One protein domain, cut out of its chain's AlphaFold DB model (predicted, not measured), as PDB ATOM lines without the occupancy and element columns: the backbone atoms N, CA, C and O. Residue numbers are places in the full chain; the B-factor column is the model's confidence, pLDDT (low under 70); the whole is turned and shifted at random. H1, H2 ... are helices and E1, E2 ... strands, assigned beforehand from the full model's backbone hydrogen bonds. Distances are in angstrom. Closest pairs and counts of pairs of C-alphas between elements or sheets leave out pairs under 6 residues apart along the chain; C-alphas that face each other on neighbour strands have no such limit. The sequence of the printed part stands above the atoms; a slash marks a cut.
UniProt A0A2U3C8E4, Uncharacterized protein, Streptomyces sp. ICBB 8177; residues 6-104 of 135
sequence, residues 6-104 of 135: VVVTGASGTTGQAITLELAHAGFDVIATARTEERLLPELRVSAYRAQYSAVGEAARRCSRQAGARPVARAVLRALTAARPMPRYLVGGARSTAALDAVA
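What this domain is: This is residues 6 to 104 of the 135 residues of an uncharacterized protein of Streptomyces sp. ICBB 8177 (UniProt A0A2U3C8E4). A small body, in which a two-stranded ribbon of E1 and E2 has H1 packed on it and H4 packed on H1, opens into a wide loop of chain through H2 and back along the long H3. H5 makes an arm at another side, where residues 99 to 104 stick out. The printed part has 99 residues with the order E1 H1 E2 H2 H3 H4 H5, parallel strands, and is mostly helix. It is loose, with a radius of gyration of the C-alphas of 16.1 A, and flat, spanning 47 by 42 by 20 A.

How they stand to each other: E1, residues 6 to 9, and E2, residues 29 to 33, are parallel neighbours at 18 degrees; N 6 and O 29 are 2.8 A apart, N 8 and O 31 2.9 A. H1, residues 14 to 25, joins them in a strand-helix-strand unit, two parallel strands with a helix between, with a right-handed crossover. The closest C-alphas of H1 and E2 are those of Ala 24 and Val 30, 6.1 A. H4, residues 69 to 81, touches H1 at a steep tilt of 44 degrees, the same way; the closest C-alphas, Ile 19 and Ala 73, are 4.2 A apart. H3, residues 50 to 66, and H4 meet only through their link. H2, residues 43 to 46, is close to H3 but not clearly touching, with the C-alphas of Leu 44 and Arg 50 closest at 6.3 A. H5, residues 93 to 101, is close to H3 but not clearly touching, with the C-alphas of Gln 66 and Gly 93 closest at 7.0 A; H5 is apart from H4. In H1, H3, H4 and H5 every O i to N i+4 pair is within hydrogen-bond range; H2 is too short for one.

Where its parts are: E1 begins at C-alpha 6 (106.452, 169.748, 130.320). H1 is 16.8 A long, H3 23.9 A and H4 18.8 A. H5 ends at C-alpha 101 (138.967, 162.234, 130.171).

The domain as a whole: The C-alphas of Ala 48 and Ala 83, farthest apart, are 46.6 A apart. The printed part has no cut. The link H4 to H5 is long. Residues 35 to 68 and 92 to 104 have pLDDT under 70.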
ATOM      1  N   VAL A   6     105.168 170.161 129.728       88.56
ATOM      2  CA  VAL A   6     106.452 169.748 130.320       88.56
ATOM      3  C   VAL A   6     106.589 170.268 131.746       88.56
ATOM      4  O   VAL A   6     106.318 171.432 132.022       88.56
ATOM      5  N   VAL A   7     107.053 169.414 132.664       89.56
ATOM      6  CA  VAL A   7     107.299 169.797 134.064       89.56
ATOM      7  C   VAL A   7     108.786 170.075 134.268       89.56
ATOM      8  O   VAL A   7     109.624 169.199 134.055       89.56
ATOM      9  N   VAL A   8     109.127 171.280 134.727       82.06
ATOM     10  CA  VAL A   8     110.506 171.674 135.052       82.06
ATOM     11  C   VAL A   8     110.662 171.750 136.566       82.06
ATOM     12  O   VAL A   8     110.035 172.582 137.220       82.06
ATOM     13  N   THR A   9     111.510 170.897 137.141       84.88
ATOM     14  CA  THR A   9     111.815 170.910 138.580       84.88
ATOM     15  C   THR A   9     113.043 171.759 138.892       84.88
ATOM     16  O   THR A   9     113.975 171.862 138.095       84.88
ATOM     17  N   GLY A  10     113.045 172.417 140.055       79.94
ATOM     18  CA  GLY A  10     114.111 173.361 140.407       79.94
ATOM     19  C   GLY A  10     114.136 174.599 139.503       79.94
ATOM     20  O   GLY A  10     115.202 175.172 139.277       79.94
ATOM     21  N   ALA A  11     112.971 175.012 138.997       78.81
ATOM     22  CA  ALA A  11     112.815 176.114 138.053       78.81
ATOM     23  C   ALA A  11     113.283 177.477 138.598       78.81
ATOM     24  O   ALA A  11     113.533 178.380 137.812       78.81
ATOM     25  N   SER A  12     113.449 177.625 139.917       72.88
ATOM     26  CA  SER A  12     113.988 178.835 140.556       72.88
ATOM     27  C   SER A  12     115.516 178.971 140.464       72.88
ATOM     28  O   SER A  12     116.061 180.035 140.745       72.88
ATOM     29  N   GLY A  13     116.235 177.913 140.075       70.75
ATOM     30  CA  GLY A  13     117.677 177.972 139.830       70.75
ATOM     31  C   GLY A  13     118.006 178.523 138.441       70.75
ATOM     32  O   GLY A  13     117.217 178.391 137.512       70.75
ATOM     33  N   THR A  14     119.219 179.053 138.254       75.12
ATOM     34  CA  THR A  14     119.656 179.659 136.976       75.12
ATOM     35  C   THR A  14     119.517 178.724 135.770       75.12
ATOM     36  O   THR A  14     119.164 179.162 134.680       75.12
ATOM     37  N   THR A  15     119.771 177.423 135.955       82.69
ATOM     38  CA  THR A  15     119.586 176.407 134.904       82.69
ATOM     39  C   THR A  15     118.108 176.120 134.650       82.69
ATOM     40  O   THR A  15     117.696 176.060 133.497       82.69
ATOM     41  N   GLY A  16     117.310 175.993 135.714       79.19
ATOM     42  CA  GLY A  16     115.871 175.757 135.621       79.19
ATOM     43  C   GLY A  16     115.144 176.897 134.909       79.19
ATOM     44  O   GLY A  16     114.399 176.635 133.974       79.19
ATOM     45  N   GLN A  17     115.441 178.153 135.261       78.56
ATOM     46  CA  GLN A  17     114.876 179.334 134.597       78.56
ATOM     47  C   GLN A  17     115.188 179.360 133.098       78.56
ATOM     48  O   GLN A  17     114.295 179.587 132.287       78.56
ATOM     49  N   ALA A  18     116.442 179.097 132.717       84.56
ATOM     50  CA  ALA A  18     116.828 179.072 131.309       84.56
ATOM     51  C   ALA A  18     116.112 177.958 130.532       84.56
ATOM     52  O   ALA A  18     115.698 178.189 129.402       84.56
ATOM     53  N   ILE A  19     115.948 176.770 131.128       84.19
ATOM     54  CA  ILE A  19     115.182 175.671 130.523       84.19
ATOM     55  C   ILE A  19     113.720 176.091 130.341       84.19
ATOM     56  O   ILE A  19     113.200 175.977 129.237       84.19
ATOM     57  N   THR A  20     113.078 176.612 131.389       84.94
ATOM     58  CA  THR A  20     111.679 177.060 131.343       84.94
ATOM     59  C   THR A  20     111.448 178.078 130.230       84.94
ATOM     60  O   THR A  20     110.537 177.903 129.427       84.94
ATOM     61  N   LEU A  21     112.295 179.109 130.145       83.69
ATOM     62  CA  LEU A  21     112.177 180.153 129.124       83.69
ATOM     63  C   LEU A  21     112.385 179.604 127.707       83.69
ATOM     64  O   LEU A  21     111.617 179.928 126.807       83.69
ATOM     65  N   GLU A  22     113.397 178.760 127.499       87.38
ATOM     66  CA  GLU A  22     113.682 178.201 126.174       87.38
ATOM     67  C   GLU A  22     112.550 177.272 125.693       87.38
ATOM     68  O   GLU A  22     112.191 177.302 124.519       87.38
ATOM     69  N   LEU A  23     111.954 176.478 126.591       86.50
ATOM     70  CA  LEU A  23     110.833 175.590 126.258       86.50
ATOM     71  C   LEU A  23     109.535 176.365 126.010       86.50
ATOM     72  O   LEU A  23     108.833 176.067 125.046       86.50
ATOM     73  N   ALA A  24     109.252 177.396 126.809       84.81
ATOM     74  CA  ALA A  24     108.102 178.266 126.579       84.81
ATOM     75  C   ALA A  24     108.202 178.971 125.214       84.81
ATOM     76  O   ALA A  24     107.243 178.967 124.445       84.81
ATOM     77  N   HIS A  25     109.382 179.495 124.854       85.12
ATOM     78  CA  HIS A  25     109.616 180.084 123.529       85.12
ATOM     79  C   HIS A  25     109.473 179.080 122.379       85.12
ATOM     80  O   HIS A  25     109.098 179.466 121.276       85.12
ATOM     81  N   ALA A  26     109.759 177.801 122.621       87.75
ATOM     82  CA  ALA A  26     109.572 176.739 121.639       87.75
ATOM     83  C   ALA A  26     108.112 176.246 121.534       87.75
ATOM     84  O   ALA A  26     107.840 175.334 120.755       87.75
ATOM     85  N   GLY A  27     107.178 176.845 122.283       85.75
ATOM     86  CA  GLY A  27     105.746 176.546 122.210       85.75
ATOM     87  C   GLY A  27     105.284 175.386 123.095       85.75
ATOM     88  O   GLY A  27     104.183 174.875 122.890       85.75
ATOM     89  N   PHE A  28     106.100 174.957 124.063       89.19
ATOM     90  CA  PHE A  28     105.676 173.994 125.081       89.19
ATOM     91  C   PHE A  28     104.830 174.675 126.161       89.19
ATOM     92  O   PHE A  28     105.060 175.834 126.510       89.19
ATOM     93  N   ASP A  29     103.896 173.925 126.741       89.19
ATOM     94  CA  ASP A  29     103.152 174.338 127.932       89.19
ATOM     95  C   ASP A  29     103.958 173.961 129.190       89.19
ATOM     96  O   ASP A  29     104.113 172.785 129.523       89.19
ATOM     97  N   VAL A  30     104.584 174.940 129.848       82.94
ATOM     98  CA  VAL A  30     105.598 174.674 130.883       82.94
ATOM     99  C   VAL A  30     105.031 174.817 132.295       82.94
ATOM    100  O   VAL A  30     104.688 175.910 132.737       82.94
ATOM    101  N   ILE A  31     105.068 173.725 133.061       86.62
ATOM    102  CA  ILE A  31     104.732 173.680 134.488       86.62
ATOM    103  C   ILE A  31     106.031 173.742 135.301       86.62
ATOM    104  O   ILE A  31     106.756 172.756 135.454       86.62
ATOM    105  N   ALA A  32     106.359 174.919 135.824       79.25
ATOM    106  CA  ALA A  32     107.566 175.146 136.614       79.25
ATOM    107  C   ALA A  32     107.334 174.863 138.108       79.25
ATOM    108  O   ALA A  32     106.397 175.373 138.713       79.25
ATOM    109  N   THR A  33     108.230 174.093 138.730       78.12
ATOM    110  CA  THR A  33     108.187 173.772 140.164       78.12
ATOM    111  C   THR A  33     109.507 174.128 140.846       78.12
ATOM    112  O   THR A  33     110.599 173.944 140.298       78.12
ATOM    113  N   ALA A  34     109.430 174.635 142.074       70.69
ATOM    114  CA  ALA A  34     110.584 174.973 142.898       70.69
ATOM    115  C   ALA A  34     110.401 174.393 144.303       70.69
ATOM    116  O   ALA A  34     109.301 174.386 144.841       70.69
ATOM    117  N   ARG A  35     111.492 173.903 144.905       63.88
ATOM    118  CA  ARG A  35     111.480 173.315 146.261       63.88
ATOM    119  C   ARG A  35     111.423 174.357 147.382       63.88
ATOM    120  O   ARG A  35     111.474 173.990 148.551       63.88
ATOM    121  N   THR A  36     111.468 175.646 147.056       53.66
ATOM    122  CA  THR A  36     111.934 176.652 148.004       53.66
ATOM    123  C   THR A  36     111.462 178.057 147.627       53.66
ATOM    124  O   THR A  36     111.954 178.594 146.637       53.66
ATOM    125  N   GLU A  37     110.611 178.668 148.460       51.72
ATOM    126  CA  GLU A  37     110.831 180.069 148.866       51.72
ATOM    127  C   GLU A  37     111.966 180.145 149.913       51.72
ATOM    128  O   GLU A  37     112.797 181.043 149.844       51.72
ATOM    129  N   GLU A  38     112.136 179.138 150.788       46.12
ATOM    130  CA  GLU A  38     113.138 179.179 151.868       46.12
ATOM    131  C   GLU A  38     113.981 177.903 152.088       46.12
ATOM    132  O   GLU A  38     113.521 176.774 152.255       46.12
ATOM    133  N   ARG A  39     115.282 178.106 151.934       47.47
ATOM    134  CA  ARG A  39     116.402 177.166 151.870       47.47
ATOM    135  C   ARG A  39     116.453 176.209 153.072       47.47
ATOM    136  O   ARG A  39     117.144 176.517 154.037       47.47
ATOM    137  N   LEU A  40     115.839 175.024 153.014       37.94
ATOM    138  CA  LEU A  40     115.948 174.037 154.100       37.94
ATOM    139  C   LEU A  40     116.142 172.594 153.606       37.94
ATOM    140  O   LEU A  40     115.233 171.945 153.104       37.94
ATOM    141  N   LEU A  41     117.346 172.071 153.848       39.81
ATOM    142  CA  LEU A  41     117.546 170.676 154.246       39.81
ATOM    143  C   LEU A  41     118.147 170.713 155.664       39.81
ATOM    144  O   LEU A  41     119.346 170.984 155.797       39.81
ATOM    145  N   PRO A  42     117.345 170.506 156.724       42.84
ATOM    146  CA  PRO A  42     117.831 170.448 158.106       42.84
ATOM    147  C   PRO A  42     118.813 169.287 158.342       42.84
ATOM    148  O   PRO A  42     119.748 169.415 159.128       42.84
ATOM    149  N   GLU A  43     118.677 168.189 157.597       47.38
ATOM    150  CA  GLU A  43     119.453 166.955 157.804       47.38
ATOM    151  C   GLU A  43     120.933 167.068 157.397       47.38
ATOM    152  O   GLU A  43     121.801 166.421 157.981       47.38
ATOM    153  N   LEU A  44     121.272 167.969 156.467       48.12
ATOM    154  CA  LEU A  44     122.670 168.215 156.081       48.12
ATOM    155  C   LEU A  44     123.461 168.986 157.147       48.12
ATOM    156  O   LEU A  44     124.693 168.976 157.122       48.12
ATOM    157  N   ARG A  45     122.782 169.669 158.080       47.31
ATOM    158  CA  ARG A  45     123.449 170.450 159.133       47.31
ATOM    159  C   ARG A  45     123.998 169.579 160.264       47.31
ATOM    160  O   ARG A  45     124.950 170.010 160.910       47.31
ATOM    161  N   VAL A  46     123.434 168.386 160.464       51.38
ATOM    162  CA  VAL A  46     123.745 167.478 161.587       51.38
ATOM    163  C   VAL A  46     124.597 166.274 161.150       51.38
ATOM    164  O   VAL A  46     125.076 165.509 161.978       51.38
ATOM    165  N   SER A  47     124.833 166.104 159.845       53.03
ATOM    166  CA  SER A  47     125.650 165.003 159.328       53.03
ATOM    167  C   SER A  47     127.133 165.152 159.694       53.03
ATOM    168  O   SER A  47     127.734 166.203 159.461       53.03
ATOM    169  N   ALA A  48     127.760 164.056 160.138       61.28
ATOM    170  CA  ALA A  48     129.214 163.946 160.316       61.28
ATOM    171  C   ALA A  48     130.016 164.247 159.027       61.28
ATOM    172  O   ALA A  48     131.189 164.600 159.090       61.28
ATOM    173  N   TYR A  49     129.374 164.179 157.855       44.41
ATOM    174  CA  TYR A  49     129.977 164.448 156.545       44.41
ATOM    175  C   TYR A  49     129.697 165.864 156.023       44.41
ATOM    176  O   TYR A  49     129.882 166.146 154.837       44.41
ATOM    177  N   ARG A  50     129.258 166.789 156.887       56.28
ATOM    178  CA  ARG A  50     128.905 168.169 156.512       56.28
ATOM    179  C   ARG A  50     129.971 168.857 155.659       56.28
ATOM    180  O   ARG A  50     129.618 169.480 154.663       56.28
ATOM    181  N   ALA A  51     131.247 168.727 156.025       57.12
ATOM    182  CA  ALA A  51     132.359 169.336 155.291       57.12
ATOM    183  C   ALA A  51     132.500 168.778 153.861       57.12
ATOM    184  O   ALA A  51     132.781 169.517 152.916       57.12
ATOM    185  N   GLN A  52     132.239 167.482 153.684       58.97
ATOM    186  CA  GLN A  52     132.284 166.823 152.380       58.97
ATOM    187  C   GLN A  52     131.078 167.225 151.526       58.97
ATOM    188  O   GLN A  52     131.243 167.602 150.368       58.97
ATOM    189  N   TYR A  53     129.873 167.261 152.102       54.94
ATOM    190  CA  TYR A  53     128.685 167.748 151.397       54.94
ATOM    191  C   TYR A  53     128.777 169.229 151.030       54.94
ATOM    192  O   TYR A  53     128.316 169.617 149.955       54.94
ATOM    193  N   SER A  54     129.387 170.070 151.872       57.12
ATOM    194  CA  SER A  54     129.629 171.471 151.524       57.12
ATOM    195  C   SER A  54     130.638 171.598 150.391       57.12
ATOM    196  O   SER A  54     130.359 172.329 149.446       57.12
ATOM    197  N   ALA A  55     131.745 170.849 150.428       57.94
ATOM    198  CA  ALA A  55     132.761 170.875 149.376       57.94
ATOM    199  C   ALA A  55     132.203 170.380 148.031       57.94
ATOM    200  O   ALA A  55     132.353 171.049 147.009       57.94
ATOM    201  N   VAL A  56     131.469 169.263 148.035       58.34
ATOM    202  CA  VAL A  56     130.791 168.729 146.845       58.34
ATOM    203  C   VAL A  56     129.698 169.683 146.369       58.34
ATOM    204  O   VAL A  56     129.590 169.944 145.176       58.34
ATOM    205  N   GLY A  57     128.914 170.262 147.279       54.69
ATOM    206  CA  GLY A  57     127.878 171.236 146.947       54.69
ATOM    207  C   GLY A  57     128.441 172.536 146.369       54.69
ATOM    208  O   GLY A  57     127.847 173.111 145.460       54.69
ATOM    209  N   GLU A  58     129.585 173.012 146.854       54.47
ATOM    210  CA  GLU A  58     130.291 174.177 146.312       54.47
ATOM    211  C   GLU A  58     130.928 173.893 144.958       54.47
ATOM    212  O   GLU A  58     130.783 174.708 144.044       54.47
ATOM    213  N   ALA A  59     131.566 172.733 144.801       55.91
ATOM    214  CA  ALA A  59     132.100 172.278 143.524       55.91
ATOM    215  C   ALA A  59     130.978 172.115 142.490       55.91
ATOM    216  O   ALA A  59     131.063 172.677 141.401       55.91
ATOM    217  N   ALA A  60     129.869 171.467 142.856       56.06
ATOM    218  CA  ALA A  60     128.689 171.325 142.010       56.06
ATOM    219  C   ALA A  60     128.078 172.684 141.636       56.06
ATOM    220  O   ALA A  60     127.719 172.894 140.478       56.06
ATOM    221  N   ARG A  61     128.007 173.641 142.578       59.12
ATOM    222  CA  ARG A  61     127.571 175.025 142.306       59.12
ATOM    223  C   ARG A  61     128.534 175.782 141.388       59.12
ATOM    224  O   ARG A  61     128.085 176.594 140.584       59.12
ATOM    225  N   ARG A  62     129.848 175.560 141.494       55.78
ATOM    226  CA  ARG A  62     130.841 176.141 140.575       55.78
ATOM    227  C   ARG A  62     130.713 175.538 139.178       55.78
ATOM    228  O   ARG A  62     130.596 176.294 138.219       55.78
ATOM    229  N   CYS A  63     130.629 174.215 139.067       53.09
ATOM    230  CA  CYS A  63     130.454 173.524 137.792       53.09
ATOM    231  C   CYS A  63     129.146 173.915 137.092       53.09
ATOM    232  O   CYS A  63     129.152 174.141 135.884       53.09
ATOM    233  N   SER A  64     128.036 174.061 137.825       56.34
ATOM    234  CA  SER A  64     126.757 174.486 137.240       56.34
ATOM    235  C   SER A  64     126.772 175.937 136.749       56.34
ATOM    236  O   SER A  64     126.170 176.233 135.719       56.34
ATOM    237  N   ARG A  65     127.529 176.833 137.400       57.88
ATOM    238  CA  ARG A  65     127.816 178.175 136.856       57.88
ATOM    239  C   ARG A  65     128.647 178.103 135.572       57.88
ATOM    240  O   ARG A  65     128.411 178.882 134.656       57.88
ATOM    241  N   GLN A  66     129.587 177.162 135.491       53.91
ATOM    242  CA  GLN A  66     130.525 177.010 134.371       53.91
ATOM    243  C   GLN A  66     129.920 176.331 133.133       53.91
ATOM    244  O   GLN A  66     130.315 176.640 132.013       53.91
ATOM    245  N   ALA A  67     128.945 175.430 133.302       58.28
ATOM    246  CA  ALA A  67     128.271 174.766 132.183       58.28
ATOM    247  C   ALA A  67     127.409 175.725 131.337       58.28
ATOM    248  O   ALA A  67     127.092 175.403 130.192       58.28
ATOM    249  N   GLY A  68     127.084 176.911 131.866       67.69
ATOM    250  CA  GLY A  68     126.187 177.878 131.244       67.69
ATOM    251  C   GLY A  68     124.752 177.346 131.184       67.69
ATOM    252  O   GLY A  68     124.469 176.317 130.576       67.69
ATOM    253  N   ALA A  69     123.803 178.070 131.773       78.06
ATOM    254  CA  ALA A  69     122.399 177.651 131.812       78.06
ATOM    255  C   ALA A  69     121.783 177.451 130.406       78.06
ATOM    256  O   ALA A  69     120.995 176.535 130.176       78.06
ATOM    257  N   ARG A  70     122.202 178.270 129.433       80.94
ATOM    258  CA  ARG A  70     121.665 178.269 128.064       80.94
ATOM    259  C   ARG A  70     122.074 177.043 127.223       80.94
ATOM    260  O   ARG A  70     121.205 176.462 126.576       80.94
ATOM    261  N   PRO A  71     123.343 176.584 127.220       85.56
ATOM    262  CA  PRO A  71     123.707 175.289 126.636       85.56
ATOM    263  C   PRO A  71     122.878 174.105 127.144       85.56
ATOM    264  O   PRO A  71     122.528 173.240 126.342       85.56
ATOM    265  N   VAL A  72     122.551 174.075 128.441       84.50
ATOM    266  CA  VAL A  72     121.702 173.029 129.031       84.50
ATOM    267  C   VAL A  72     120.279 173.123 128.487       84.50
ATOM    268  O   VAL A  72     119.757 172.125 127.996       84.50
ATOM    269  N   ALA A  73     119.688 174.321 128.487       86.50
ATOM    270  CA  ALA A  73     118.348 174.563 127.953       86.50
ATOM    271  C   ALA A  73     118.187 174.068 126.506       86.50
ATOM    272  O   ALA A  73     117.263 173.314 126.203       86.50
ATOM    273  N   ARG A  74     119.155 174.370 125.634       89.56
ATOM    274  CA  ARG A  74     119.146 173.884 124.244       89.56
ATOM    275  C   ARG A  74     119.248 172.367 124.123       89.56
ATOM    276  O   ARG A  74     118.665 171.789 123.210       89.56
ATOM    277  N   ALA A  75     120.003 171.711 125.000       90.50
ATOM    278  CA  ALA A  75     120.095 170.255 124.982       90.50
ATOM    279  C   ALA A  75     118.791 169.594 125.429       90.50
ATOM    280  O   ALA A  75     118.400 168.596 124.831       90.50
ATOM    281  N   VAL A  76     118.100 170.173 126.416       90.31
ATOM    282  CA  VAL A  76     116.763 169.722 126.821       90.31
ATOM    283  C   VAL A  76     115.776 169.902 125.670       90.31
ATOM    284  O   VAL A  76     115.105 168.941 125.304       90.31
ATOM    285  N   LEU A  77     115.754 171.073 125.024       90.94
ATOM    286  CA  LEU A  77     114.909 171.306 123.849       90.94
ATOM    287  C   LEU A  77     115.190 170.284 122.738       90.94
ATOM    288  O   LEU A  77     114.268 169.686 122.187       90.94
ATOM    289  N   ARG A  78     116.469 170.022 122.442       92.81
ATOM    290  CA  ARG A  78     116.862 168.991 121.473       92.81
ATOM    291  C   ARG A  78     116.382 167.603 121.891       92.81
ATOM    292  O   ARG A  78     115.963 166.836 121.034       92.81
ATOM    293  N   ALA A  79     116.457 167.266 123.174       91.88
ATOM    294  CA  ALA A  79     116.009 165.972 123.669       91.88
ATOM    295  C   ALA A  79     114.500 165.782 123.498       91.88
ATOM    296  O   ALA A  79     114.075 164.706 123.092       91.88
ATOM    297  N   LEU A  80     113.716 166.829 123.756       91.19
ATOM    298  CA  LEU A  80     112.257 166.791 123.652       91.19
ATOM    299  C   LEU A  80     111.756 166.793 122.203       91.19
ATOM    300  O   LEU A  80     110.677 166.282 121.932       91.19
ATOM    301  N   THR A  81     112.540 167.342 121.273       91.19
ATOM    302  CA  THR A  81     112.167 167.457 119.851       91.19
ATOM    303  C   THR A  81     112.803 166.394 118.950       91.19
ATOM    304  O   THR A  81     112.441 166.276 117.781       91.19
ATOM    305  N   ALA A  82     113.754 165.601 119.453       91.94
ATOM    306  CA  ALA A  82     114.408 164.561 118.667       91.94
ATOM    307  C   ALA A  82     113.471 163.374 118.404       91.94
ATOM    308  O   ALA A  82     112.923 162.786 119.330       91.94
ATOM    309  N   ALA A  83     113.402 162.923 117.147       89.12
ATOM    310  CA  ALA A  83     112.658 161.716 116.771       89.12
ATOM    311  C   ALA A  83     113.173 160.435 117.466       89.12
ATOM    312  O   ALA A  83     112.433 159.469 117.634       89.12
ATOM    313  N   ARG A  84     114.456 160.417 117.853       91.44
ATOM    314  CA  ARG A  84     115.101 159.348 118.631       91.44
ATOM    315  C   ARG A  84     115.996 159.979 119.705       91.44
ATOM    316  O   ARG A  84     117.163 160.262 119.422       91.44
ATOM    317  N   PRO A  85     115.467 160.273 120.903       89.81
ATOM    318  CA  PRO A  85     116.231 160.938 121.950       89.81
ATOM    319  C   PRO A  85     117.380 160.058 122.453       89.81
ATOM    320  O   PRO A  85     117.236 158.851 122.639       89.81
ATOM    321  N   MET A  86     118.541 160.674 122.676       88.31
ATOM    322  CA  MET A  86     119.721 159.978 123.187       88.31
ATOM    323  C   MET A  86     119.698 159.873 124.719       88.31
ATOM    324  O   MET A  86     119.262 160.809 125.387       88.31
ATOM    325  N   PRO A  87     120.281 158.808 125.301       84.56
ATOM    326  CA  PRO A  87     120.408 158.680 126.753       84.56
ATOM    327  C   PRO A  87     121.265 159.769 127.420       84.56
ATOM    328  O   PRO A  87     121.142 159.993 128.621       84.56
ATOM    329  N   ARG A  88     122.188 160.412 126.686       85.06
ATOM    330  CA  ARG A  88     123.138 161.392 127.241       85.06
ATOM    331  C   ARG A  88     123.370 162.550 126.274       85.06
ATOM    332  O   ARG A  88     123.745 162.332 125.124       85.06
ATOM    333  N   TYR A  89     123.224 163.778 126.772       83.00
ATOM    334  CA  TYR A  89     123.535 165.007 126.038       83.00
ATOM    335  C   TYR A  89     124.682 165.746 126.724       83.00
ATOM    336  O   TYR A  89     124.545 166.224 127.847       83.00
ATOM    337  N   LEU A  90     125.823 165.853 126.043       82.25
ATOM    338  CA  LEU A  90     126.967 166.608 126.555       82.25
ATOM    339  C   LEU A  90     126.757 168.114 126.332       82.25
ATOM    340  O   LEU A  90     126.493 168.551 125.207       82.25
ATOM    341  N   VAL A  91     126.908 168.905 127.395       79.00
ATOM    342  CA  VAL A  91     126.630 170.352 127.434       79.00
ATOM    343  C   VAL A  91     127.772 171.132 128.084       79.00
ATOM    344  O   VAL A  91     128.372 170.677 129.055       79.00
ATOM    345  N   GLY A  92     128.077 172.319 127.550       68.88
ATOM    346  CA  GLY A  92     129.113 173.207 128.093       68.88
ATOM    347  C   GLY A  92     130.498 172.550 128.203       68.88
ATOM    348  O   GLY A  92     130.878 171.734 127.360       68.88
ATOM    349  N   GLY A  93     131.233 172.879 129.271       59.00
ATOM    350  CA  GLY A  93     132.563 172.329 129.572       59.00
ATOM    351  C   GLY A  93     132.601 170.815 129.824       59.00
ATOM    352  O   GLY A  93     133.682 170.241 129.850       59.00
ATOM    353  N   ALA A  94     131.450 170.140 129.946       57.19
ATOM    354  CA  ALA A  94     131.403 168.681 130.042       57.19
ATOM    355  C   ALA A  94     131.798 167.992 128.723       57.19
ATOM    356  O   ALA A  94     132.271 166.860 128.740       57.19
ATOM    357  N   ARG A  95     131.638 168.665 127.570       58.50
ATOM    358  CA  ARG A  95     132.176 168.168 126.291       58.50
ATOM    359  C   ARG A  95     133.697 168.181 126.285       58.50
ATOM    360  O   ARG A  95     134.301 167.203 125.860       58.50
ATOM    361  N   SER A  96     134.302 169.273 126.747       51.69
ATOM    362  CA  SER A  96     135.756 169.397 126.785       51.69
ATOM    363  C   SER A  96     136.363 168.506 127.861       51.69
ATOM    364  O   SER A  96     137.366 167.865 127.582       51.69
ATOM    365  N   THR A  97     135.750 168.368 129.042       56.91
ATOM    366  CA  THR A  97     136.234 167.406 130.043       56.91
ATOM    367  C   THR A  97     136.021 165.963 129.617       56.91
ATOM    368  O   THR A  97     136.908 165.172 129.868       56.91
ATOM    369  N   ALA A  98     134.921 165.594 128.951       58.84
ATOM    370  CA  ALA A  98     134.761 164.233 128.425       58.84
ATOM    371  C   ALA A  98     135.777 163.923 127.315       58.84
ATOM    372  O   ALA A  98     136.296 162.815 127.253       58.84
ATOM    373  N   ALA A  99     136.093 164.907 126.467       58.47
ATOM    374  CA  ALA A  99     137.175 164.783 125.495       58.47
ATOM    375  C   ALA A  99     138.547 164.660 126.182       58.47
ATOM    376  O   ALA A  99     139.361 163.849 125.761       58.47
ATOM    377  N   LEU A 100     138.793 165.416 127.257       53.47
ATOM    378  CA  LEU A 100     140.023 165.316 128.046       53.47
ATOM    379  C   LEU A 100     140.112 163.999 128.832       53.47
ATOM    380  O   LEU A 100     141.172 163.393 128.827       53.47
ATOM    381  N   ASP A 101     139.029 163.517 129.445       54.34
ATOM    382  CA  ASP A 101     138.967 162.234 130.171       54.34
ATOM    383  C   ASP A 101     139.072 161.034 129.219       54.34
ATOM    384  O   ASP A 101     139.559 159.983 129.615       54.34
ATOM    385  N   ALA A 102     138.657 161.170 127.955       58.50
ATOM    386  CA  ALA A 102     138.901 160.141 126.944       58.50
ATOM    387  C   ALA A 102     140.390 160.023 126.566       58.50
ATOM    388  O   ALA A 102     140.811 158.995 126.041       58.50
ATOM    389  N   VAL A 103     141.178 161.073 126.821       56.84
ATOM    390  CA  VAL A 103     142.613 161.154 126.500       56.84
ATOM    391  C   VAL A 103     143.484 160.970 127.751       56.84
ATOM    392  O   VAL A 103     144.612 160.490 127.659       56.84
ATOM    393  N   ALA A 104     142.975 161.322 128.929       51.44
ATOM    394  CA  ALA A 104     143.665 161.177 130.198       51.44
ATOM    395  C   ALA A 104     143.470 159.753 130.752       51.44
ATOM    396  O   ALA A 104     142.338 159.282 130.857       51.44
TER     397      ALA A 104